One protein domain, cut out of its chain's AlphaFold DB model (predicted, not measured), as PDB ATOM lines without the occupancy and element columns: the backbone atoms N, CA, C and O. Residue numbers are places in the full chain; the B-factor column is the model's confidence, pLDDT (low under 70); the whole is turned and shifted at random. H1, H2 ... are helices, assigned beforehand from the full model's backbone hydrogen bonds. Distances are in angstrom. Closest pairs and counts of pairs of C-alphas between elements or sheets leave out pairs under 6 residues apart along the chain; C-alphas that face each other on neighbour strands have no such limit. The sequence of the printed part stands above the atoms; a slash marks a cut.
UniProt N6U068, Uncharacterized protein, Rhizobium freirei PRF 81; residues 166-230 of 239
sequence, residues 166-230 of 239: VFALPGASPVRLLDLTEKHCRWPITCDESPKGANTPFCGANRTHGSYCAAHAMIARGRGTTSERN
ATOM      1  N   VAL A 166      23.367 -23.584  30.371       79.19
ATOM      2  CA  VAL A 166      22.198 -24.470  30.559       79.19
ATOM      3  C   VAL A 166      21.945 -25.403  29.368       79.19
ATOM      4  O   VAL A 166      21.269 -26.416  29.503       79.19
ATOM      5  N   PHE A 167      22.501 -25.073  28.200       81.00
ATOM      6  CA  PHE A 167      22.392 -25.859  26.977       81.00
ATOM      7  C   PHE A 167      23.664 -26.659  26.664       81.00
ATOM      8  O   PHE A 167      23.828 -27.123  25.535       81.00
ATOM      9  N   ALA A 168      24.595 -26.807  27.610       84.06
ATOM     10  CA  ALA A 168      25.764 -27.662  27.430       84.06
ATOM     11  C   ALA A 168      25.348 -29.127  27.218       84.06
ATOM     12  O   ALA A 168      24.435 -29.632  27.869       84.06
ATOM     13  N   LEU A 169      26.024 -29.821  26.298       83.31
ATOM     14  CA  LEU A 169      25.745 -31.230  26.028       83.31
ATOM     15  C   LEU A 169      26.517 -32.114  27.016       83.31
ATOM     16  O   LEU A 169      27.735 -31.949  27.127       83.31
ATOM     17  N   PRO A 170      25.860 -33.076  27.687       74.44
ATOM     18  CA  PRO A 170      26.553 -34.054  28.517       74.44
ATOM     19  C   PRO A 170      27.591 -34.822  27.687       74.44
ATOM     20  O   PRO A 170      27.267 -35.368  26.634       74.44
ATOM     21  N   GLY A 171      28.846 -34.843  28.141       72.44
ATOM     22  CA  GLY A 171      29.944 -35.541  27.461       72.44
ATOM     23  C   GLY A 171      30.612 -34.778  26.311       72.44
ATOM     24  O   GLY A 171      31.550 -35.300  25.714       72.44
ATOM     25  N   ALA A 172      30.187 -33.549  25.999       74.12
ATOM     26  CA  ALA A 172      30.961 -32.677  25.118       74.12
ATOM     27  C   ALA A 172      32.104 -32.021  25.904       74.12
ATOM     28  O   ALA A 172      31.856 -31.399  26.933       74.12
ATOM     29  N   SER A 173      33.337 -32.129  25.404       82.50
ATOM     30  CA  SER A 173      34.496 -31.420  25.957       82.50
ATOM     31  C   SER A 173      34.514 -29.982  25.435       82.50
ATOM     32  O   SER A 173      34.746 -29.795  24.236       82.50
ATOM     33  N   PRO A 174      34.273 -28.960  26.279       87.44
ATOM     34  CA  PRO A 174      34.258 -27.582  25.821       87.44
ATOM     35  C   PRO A 174      35.630 -27.158  25.297       87.44
ATOM     36  O   PRO A 174      36.664 -27.473  25.886       87.44
ATOM     37  N   VAL A 175      35.634 -26.411  24.200       89.38
ATOM     38  CA  VAL A 175      36.843 -25.914  23.537       89.38
ATOM     39  C   VAL A 175      36.891 -24.397  23.692       89.38
ATOM     40  O   VAL A 175      35.865 -23.723  23.582       89.38
ATOM     41  N   ARG A 176      38.069 -23.838  23.980       89.50
ATOM     42  CA  ARG A 176      38.254 -22.385  24.129       89.50
ATOM     43  C   ARG A 176      38.154 -21.694  22.777       89.50
ATOM     44  O   ARG A 176      38.494 -22.288  21.760       89.50
ATOM     45  N   LEU A 177      37.781 -20.414  22.768       84.69
ATOM     46  CA  LEU A 177      37.668 -19.622  21.536       84.69
ATOM     47  C   LEU A 177      38.899 -19.722  20.618       84.69
ATOM     48  O   LEU A 177      38.743 -19.803  19.405       84.69
ATOM     49  N   LEU A 178      40.104 -19.717  21.193       87.31
ATOM     50  CA  LEU A 178      41.356 -19.803  20.430       87.31
ATOM     51  C   LEU A 178      41.601 -21.189  19.819       87.31
ATOM     52  O   LEU A 178      42.246 -21.297  18.783       87.31
ATOM     53  N   ASP A 179      41.050 -22.227  20.442       88.19
ATOM     54  CA  ASP A 179      41.232 -23.623  20.049       88.19
ATOM     55  C   ASP A 179      40.079 -24.103  19.130       88.19
ATOM     56  O   ASP A 179      40.003 -25.267  18.721       88.19
ATOM     57  N   LEU A 180      39.141 -23.207  18.782       87.94
ATOM     58  CA  LEU A 180      38.036 -23.504  17.877       87.94
ATOM     59  C   LEU A 180      38.529 -23.614  16.434       87.94
ATOM     60  O   LEU A 180      39.021 -22.661  15.838       87.94
ATOM     61  N   THR A 181      38.286 -24.771  15.826       89.50
ATOM     62  CA  THR A 181      38.511 -24.990  14.399       89.50
ATOM     63  C   THR A 181      37.206 -24.843  13.625       89.50
ATOM     64  O   THR A 181      36.106 -24.762  14.185       89.50
ATOM     65  N   GLU A 182      37.291 -24.875  12.296       86.12
ATOM     66  CA  GLU A 182      36.114 -24.756  11.441       86.12
ATOM     67  C   GLU A 182      35.069 -25.863  11.648       86.12
ATOM     68  O   GLU A 182      33.873 -25.627  11.414       86.12
ATOM     69  N   LYS A 183      35.529 -27.031  12.116       89.38
ATOM     70  CA  LYS A 183      34.750 -28.250  12.359       89.38
ATOM     71  C   LYS A 183      34.032 -28.247  13.709       89.38
ATOM     72  O   LYS A 183      33.166 -29.086  13.926       89.38
ATOM     73  N   HIS A 184      34.349 -27.309  14.600       92.31
ATOM     74  CA  HIS A 184      33.769 -27.247  15.939       92.31
ATOM     75  C   HIS A 184      32.470 -26.427  15.979       92.31
ATOM     76  O   HIS A 184      32.291 -25.423  15.275       92.31
ATOM     77  N   CYS A 185      31.548 -26.855  16.837       91.25
ATOM     78  CA  CYS A 185      30.338 -26.130  17.183       91.25
ATOM     79  C   CYS A 185      30.691 -24.862  17.968       91.25
ATOM     80  O   CYS A 185      31.352 -24.918  19.004       91.25
ATOM     81  N   ARG A 186      30.194 -23.719  17.482       91.00
ATOM     82  CA  ARG A 186      30.455 -22.380  18.036       91.00
ATOM     83  C   ARG A 186      29.377 -21.917  19.017       91.00
ATOM     84  O   ARG A 186      29.136 -20.723  19.147       91.00
ATOM     85  N   TRP A 187      28.694 -22.848  19.678       88.38
ATOM     86  CA  TRP A 187      27.742 -22.493  20.726       88.38
ATOM     87  C   TRP A 187      28.509 -22.069  21.985       88.38
ATOM     88  O   TRP A 187      29.276 -22.895  22.489       88.38
ATOM     89  N   PRO A 188      28.369 -20.822  22.468       88.44
ATOM     90  CA  PRO A 188      29.019 -20.396  23.702       88.44
ATOM     91  C   PRO A 188      28.424 -21.158  24.891       88.44
ATOM     92  O   PRO A 188      27.225 -21.409  24.934       88.44
ATOM     93  N   ILE A 189      29.268 -21.546  25.844       85.88
ATOM     94  CA  ILE A 189      28.865 -22.164  27.113       85.88
ATOM     95  C   ILE A 189      29.186 -21.156  28.216       85.88
ATOM     96  O   ILE A 189      30.082 -21.348  29.026       85.88
ATOM     97  N   THR A 190      28.503 -20.019  28.198       78.06
ATOM     98  CA  THR A 190      28.756 -18.926  29.144       78.06
ATOM     99  C   THR A 190      27.651 -18.827  30.180       78.06
ATOM    100  O   THR A 190      26.490 -19.044  29.861       78.06
ATOM    101  N   CYS A 191      28.007 -18.446  31.399       73.62
ATOM    102  CA  CYS A 191      27.154 -17.923  32.466       73.62
ATOM    103  C   CYS A 191      27.743 -16.586  32.961       73.62
ATOM    104  O   CYS A 191      28.764 -16.139  32.434       73.62
ATOM    105  N   ASP A 192      27.120 -15.946  33.956       64.44
ATOM    106  CA  ASP A 192      27.618 -14.701  34.576       64.44
ATOM    107  C   ASP A 192      29.094 -14.758  34.959       64.44
ATOM    108  O   ASP A 192      29.855 -13.813  34.763       64.44
ATOM    109  N   GLU A 193      29.477 -15.912  35.489       65.62
ATOM    110  CA  GLU A 193      30.770 -16.171  36.107       65.62
ATOM    111  C   GLU A 193      31.788 -16.726  35.101       65.62
ATOM    112  O   GLU A 193      32.923 -17.039  35.455       65.62
ATOM    113  N   SER A 194      31.406 -16.872  33.825       67.44
ATOM    114  CA  SER A 194      32.286 -17.460  32.817       67.44
ATOM    115  C   SER A 194      33.417 -16.515  32.397       67.44
ATOM    116  O   SER A 194      33.184 -15.317  32.198       67.44
ATOM    117  N   PRO A 195      34.633 -17.047  32.156       64.56
ATOM    118  CA  PRO A 195      35.733 -16.268  31.607       64.56
ATOM    119  C   PRO A 195      35.338 -15.628  30.273       64.56
ATOM    120  O   PRO A 195      34.936 -16.320  29.337       64.56
ATOM    121  N   LYS A 196      35.474 -14.304  30.175       66.94
ATOM    122  CA  LYS A 196      35.249 -13.555  28.930       66.94
ATOM    123  C   LYS A 196      36.528 -13.536  28.086       66.94
ATOM    124  O   LYS A 196      37.638 -13.606  28.608       66.94
ATOM    125  N   GLY A 197      36.386 -13.411  26.768       67.75
ATOM    126  CA  GLY A 197      37.521 -13.294  25.844       67.75
ATOM    127  C   GLY A 197      38.111 -14.647  25.428       67.75
ATOM    128  O   GLY A 197      37.373 -15.587  25.146       67.75
ATOM    129  N   ALA A 198      39.439 -14.759  25.361       70.25
ATOM    130  CA  ALA A 198      40.142 -15.922  24.800       70.25
ATOM    131  C   ALA A 198      39.826 -17.272  25.480       70.25
ATOM    132  O   ALA A 198      39.923 -18.322  24.848       70.25
ATOM    133  N   ASN A 199      39.425 -17.242  26.755       77.88
ATOM    134  CA  ASN A 199      39.091 -18.427  27.551       77.88
ATOM    135  C   ASN A 199      37.602 -18.773  27.548       77.88
ATOM    136  O   ASN A 199      37.201 -19.684  28.264       77.88
ATOM    137  N   THR A 200      36.795 -18.062  26.759       82.19
ATOM    138  CA  THR A 200      35.363 -18.343  26.653       82.19
ATOM    139  C   THR A 200      35.184 -19.780  26.153       82.19
ATOM    140  O   THR A 200      35.699 -20.097  25.073       82.19
ATOM    141  N   PRO A 201      34.507 -20.658  26.913       86.56
ATOM    142  CA  PRO A 201      34.288 -22.034  26.501       86.56
ATOM    143  C   PRO A 201      33.136 -22.114  25.492       86.56
ATOM    144  O   PRO A 201      32.105 -21.453  25.623       86.56
ATOM    145  N   PHE A 202      33.312 -22.955  24.480       90.31
ATOM    146  CA  PHE A 202      32.327 -23.260  23.448       90.31
ATOM    147  C   PHE A 202      32.109 -24.767  23.367       90.31
ATOM    148  O   PHE A 202      32.964 -25.545  23.773       90.31
ATOM    149  N   CYS A 203      30.982 -25.193  22.798       91.56
ATOM    150  CA  CYS A 203      30.601 -26.603  22.736       91.56
ATOM    151  C   CYS A 203      31.669 -27.537  22.153       91.56
ATOM    152  O   CYS A 203      31.817 -28.646  22.656       91.56
ATOM    153  N   GLY A 204      32.374 -27.148  21.089       90.12
ATOM    154  CA  GLY A 204      33.460 -27.971  20.543       90.12
ATOM    155  C   GLY A 204      33.026 -29.230  19.778       90.12
ATOM    156  O   GLY A 204      33.802 -29.739  18.977       90.12
ATOM    157  N   ALA A 205      31.784 -29.706  19.939       91.50
ATOM    158  CA  ALA A 205      31.265 -30.873  19.224       91.50
ATOM    159  C   ALA A 205      31.302 -30.692  17.698       91.50
ATOM    160  O   ALA A 205      31.320 -29.568  17.192       91.50
ATOM    161  N   ASN A 206      31.259 -31.797  16.948       90.88
ATOM    162  CA  ASN A 206      31.336 -31.734  15.491       90.88
ATOM    163  C   ASN A 206      30.162 -30.936  14.890       90.88
ATOM    164  O   ASN A 206      28.990 -31.141  15.217       90.88
ATOM    165  N   ARG A 207      30.500 -30.011  13.998       88.50
ATOM    166  CA  ARG A 207      29.577 -29.129  13.290       88.50
ATOM    167  C   ARG A 207      28.803 -29.917  12.234       88.50
ATOM    168  O   ARG A 207      29.401 -30.522  11.350       88.50
ATOM    169  N   THR A 208      27.475 -29.828  12.271       84.94
ATOM    170  CA  THR A 208      26.593 -30.488  11.289       84.94
ATOM    171  C   THR A 208      25.605 -29.534  10.614       84.94
ATOM    172  O   THR A 208      25.180 -29.813   9.497       84.94
ATOM    173  N   HIS A 209      25.277 -28.382  11.217       80.12
ATOM    174  CA  HIS A 209      24.343 -27.402  10.642       80.12
ATOM    175  C   HIS A 209      24.813 -25.971  10.869       80.12
ATOM    176  O   HIS A 209      24.870 -25.502  12.008       80.12
ATOM    177  N   GLY A 210      25.105 -25.235   9.789       84.19
ATOM    178  CA  GLY A 210      25.612 -23.866   9.934       84.19
ATOM    179  C   GLY A 210      26.786 -23.864  10.907       84.19
ATOM    180  O   GLY A 210      27.569 -24.791  10.862       84.19
ATOM    181  N   SER A 211      26.898 -22.911  11.820       87.62
ATOM    182  CA  SER A 211      27.997 -22.835  12.802       87.62
ATOM    183  C   SER A 211      27.907 -23.818  13.987       87.62
ATOM    184  O   SER A 211      28.742 -23.749  14.894       87.62
ATOM    185  N   TYR A 212      26.920 -24.723  14.012       89.81
ATOM    186  CA  TYR A 212      26.555 -25.504  15.198       89.81
ATOM    187  C   TYR A 212      26.491 -27.025  14.949       89.81
ATOM    188  O   TYR A 212      26.461 -27.498  13.809       89.81
ATOM    189  N   CYS A 213      26.489 -27.804  16.035       89.75
ATOM    190  CA  CYS A 213      26.148 -29.228  16.020       89.75
ATOM    191  C   CYS A 213      24.620 -29.420  15.922       89.75
ATOM    192  O   CYS A 213      23.863 -28.456  16.044       89.75
ATOM    193  N   ALA A 214      24.153 -30.659  15.745       87.19
ATOM    194  CA  ALA A 214      22.726 -30.980  15.632       87.19
ATOM    195  C   ALA A 214      21.898 -30.473  16.820       87.19
ATOM    196  O   ALA A 214      20.858 -29.848  16.621       87.19
ATOM    197  N   ALA A 215      22.383 -30.671  18.046       85.06
ATOM    198  CA  ALA A 215      21.667 -30.244  19.240       85.06
ATOM    199  C   ALA A 215      21.589 -28.711  19.343       85.06
ATOM    200  O   ALA A 215      20.499 -28.153  19.458       85.06
ATOM    201  N   HIS A 216      22.715 -28.005  19.207       87.12
ATOM    202  CA  HIS A 216      22.732 -26.540  19.297       87.12
ATOM    203  C   HIS A 216      22.071 -25.841  18.115       87.12
ATOM    204  O   HIS A 216      21.549 -24.746  18.284       87.12
ATOM    205  N   ALA A 217      22.006 -26.469  16.942       84.50
ATOM    206  CA  ALA A 217      21.230 -25.948  15.823       84.50
ATOM    207  C   ALA A 217      19.720 -25.940  16.110       84.50
ATOM    208  O   ALA A 217      19.020 -25.028  15.673       84.50
ATOM    209  N   MET A 218      19.210 -26.918  16.870       77.00
ATOM    210  CA  MET A 218      17.800 -26.943  17.277       77.00
ATOM    211  C   MET A 218      17.465 -25.853  18.299       77.00
ATOM    212  O   MET A 218      16.341 -25.345  18.294       77.00
ATOM    213  N   ILE A 219      18.439 -25.496  19.142       75.06
ATOM    214  CA  ILE A 219      18.316 -24.486  20.202       75.06
ATOM    215  C   ILE A 219      18.539 -23.074  19.638       75.06
ATOM    216  O   ILE A 219      17.894 -22.128  20.082       75.06
ATOM    217  N   ALA A 220      19.386 -22.934  18.611       69.19
ATOM    218  CA  ALA A 220      19.655 -21.699  17.872       69.19
ATOM    219  C   ALA A 220      18.438 -21.224  17.048       69.19
ATOM    220  O   ALA A 220      18.495 -21.101  15.825       69.19
ATOM    221  N   ARG A 221      17.308 -20.938  17.699       56.41
ATOM    222  CA  ARG A 221      16.125 -20.325  17.086       56.41
ATOM    223  C   ARG A 221      16.105 -18.833  17.394       56.41
ATOM    224  O   ARG A 221      15.407 -18.373  18.289       56.41
ATOM    225  N   GLY A 222      16.876 -18.069  16.626       46.84
ATOM    226  CA  GLY A 222      16.770 -16.611  16.575       46.84
ATOM    227  C   GLY A 222      15.922 -16.161  15.387       46.84
ATOM    228  O   GLY A 222      15.927 -16.807  14.337       46.84
ATOM    229  N   ARG A 223      15.220 -15.027  15.520       39.97
ATOM    230  CA  ARG A 223      14.639 -14.270  14.393       39.97
ATOM    231  C   ARG A 223      15.766 -13.673  13.537       39.97
ATOM    232  O   ARG A 223      15.935 -12.463  13.481       39.97
ATOM    233  N   GLY A 224      16.551 -14.535  12.901       46.09
ATOM    234  CA  GLY A 224      17.473 -14.132  11.856       46.09
ATOM    235  C   GLY A 224      16.691 -13.664  10.633       46.09
ATOM    236  O   GLY A 224      15.605 -14.182  10.323       46.09
ATOM    237  N   THR A 225      17.225 -12.661   9.947       44.97
ATOM    238  CA  THR A 225      16.649 -12.137   8.709       44.97
ATOM    239  C   THR A 225      16.430 -13.272   7.704       44.97
ATOM    240  O   THR A 225      17.082 -14.318   7.733       44.97
ATOM    241  N   THR A 226      15.481 -13.101   6.782       38.59
ATOM    242  CA  THR A 226      15.202 -14.097   5.731       38.59
ATOM    243  C   THR A 226      16.467 -14.475   4.940       38.59
ATOM    244  O   THR A 226      16.599 -15.618   4.513       38.59
ATOM    245  N   SER A 227      17.433 -13.559   4.829       47.75
ATOM    246  CA  SER A 227      18.760 -13.785   4.247       47.75
ATOM    247  C   SER A 227      19.606 -14.793   5.040       47.75
ATOM    248  O   SER A 227      20.216 -15.677   4.443       47.75
ATOM    249  N   GLU A 228      19.592 -14.725   6.374       44.38
ATOM    250  CA  GLU A 228      20.313 -15.651   7.266       44.38
ATOM    251  C   GLU A 228      19.677 -17.048   7.267       44.38
ATOM    252  O   GLU A 228      20.382 -18.056   7.273       44.38
ATOM    253  N   ARG A 229      18.342 -17.123   7.159       48.38
ATOM    254  CA  ARG A 229      17.621 -18.398   6.991       48.38
ATOM    255  C   ARG A 229      17.878 -19.039   5.623       48.38
ATOM    256  O   ARG A 229      18.054 -20.252   5.533       48.38
ATOM    257  N   ASN A 230      17.952 -18.236   4.561       43.53
ATOM    258  CA  ASN A 230      18.208 -18.728   3.206       43.53
ATOM    259  C   ASN A 230      19.668 -19.159   2.984       43.53
ATOM    260  O   ASN A 230      19.905 -20.086   2.215       43.53
TER     261      ASN A 230
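Overview. This is residues 166 to 230 of the 239 residues of an uncharacterized protein of Rhizobium freirei PRF 81 (UniProt N6U068). This domain has little regular structure: a coiled body of loops, residues 166 to 213, with the short helix H1 at one end, and beyond it a tail, residues 221 to 230, that sticks out and ends in H2. Within the loops, residues 175 to 176 pair antiparallel with residues 201 to 202. The printed part has 65 residues with two named helices, H1 then H2, and no named strand; the class is all helix, with 11 residues in named elements. It is compact, with a radius of gyration of the C-alphas of 12.1 A, and spans 33 by 24 by 22 A.

Along the chain. Find C-alpha 214 at (22.726, -30.980, 15.632); from there H1, residues 214 to 219, runs 9.1 A. H2, residues 226 to 230, runs 6.1 A to C-alpha 230 at (18.208, -18.728, 3.206).

Arrangement. H1 and H2 are apart, joined by a short link of 6 residues. In both, every O i to N i+4 pair is within hydrogen-bond range.

Size, cuts and confidence. Look to Glu 193 and Asn 230 for the two C-alphas farthest apart, 35.3 A. The printed part has no cut. Residues 192 to 197 and 220 to 230 have pLDDT under 70.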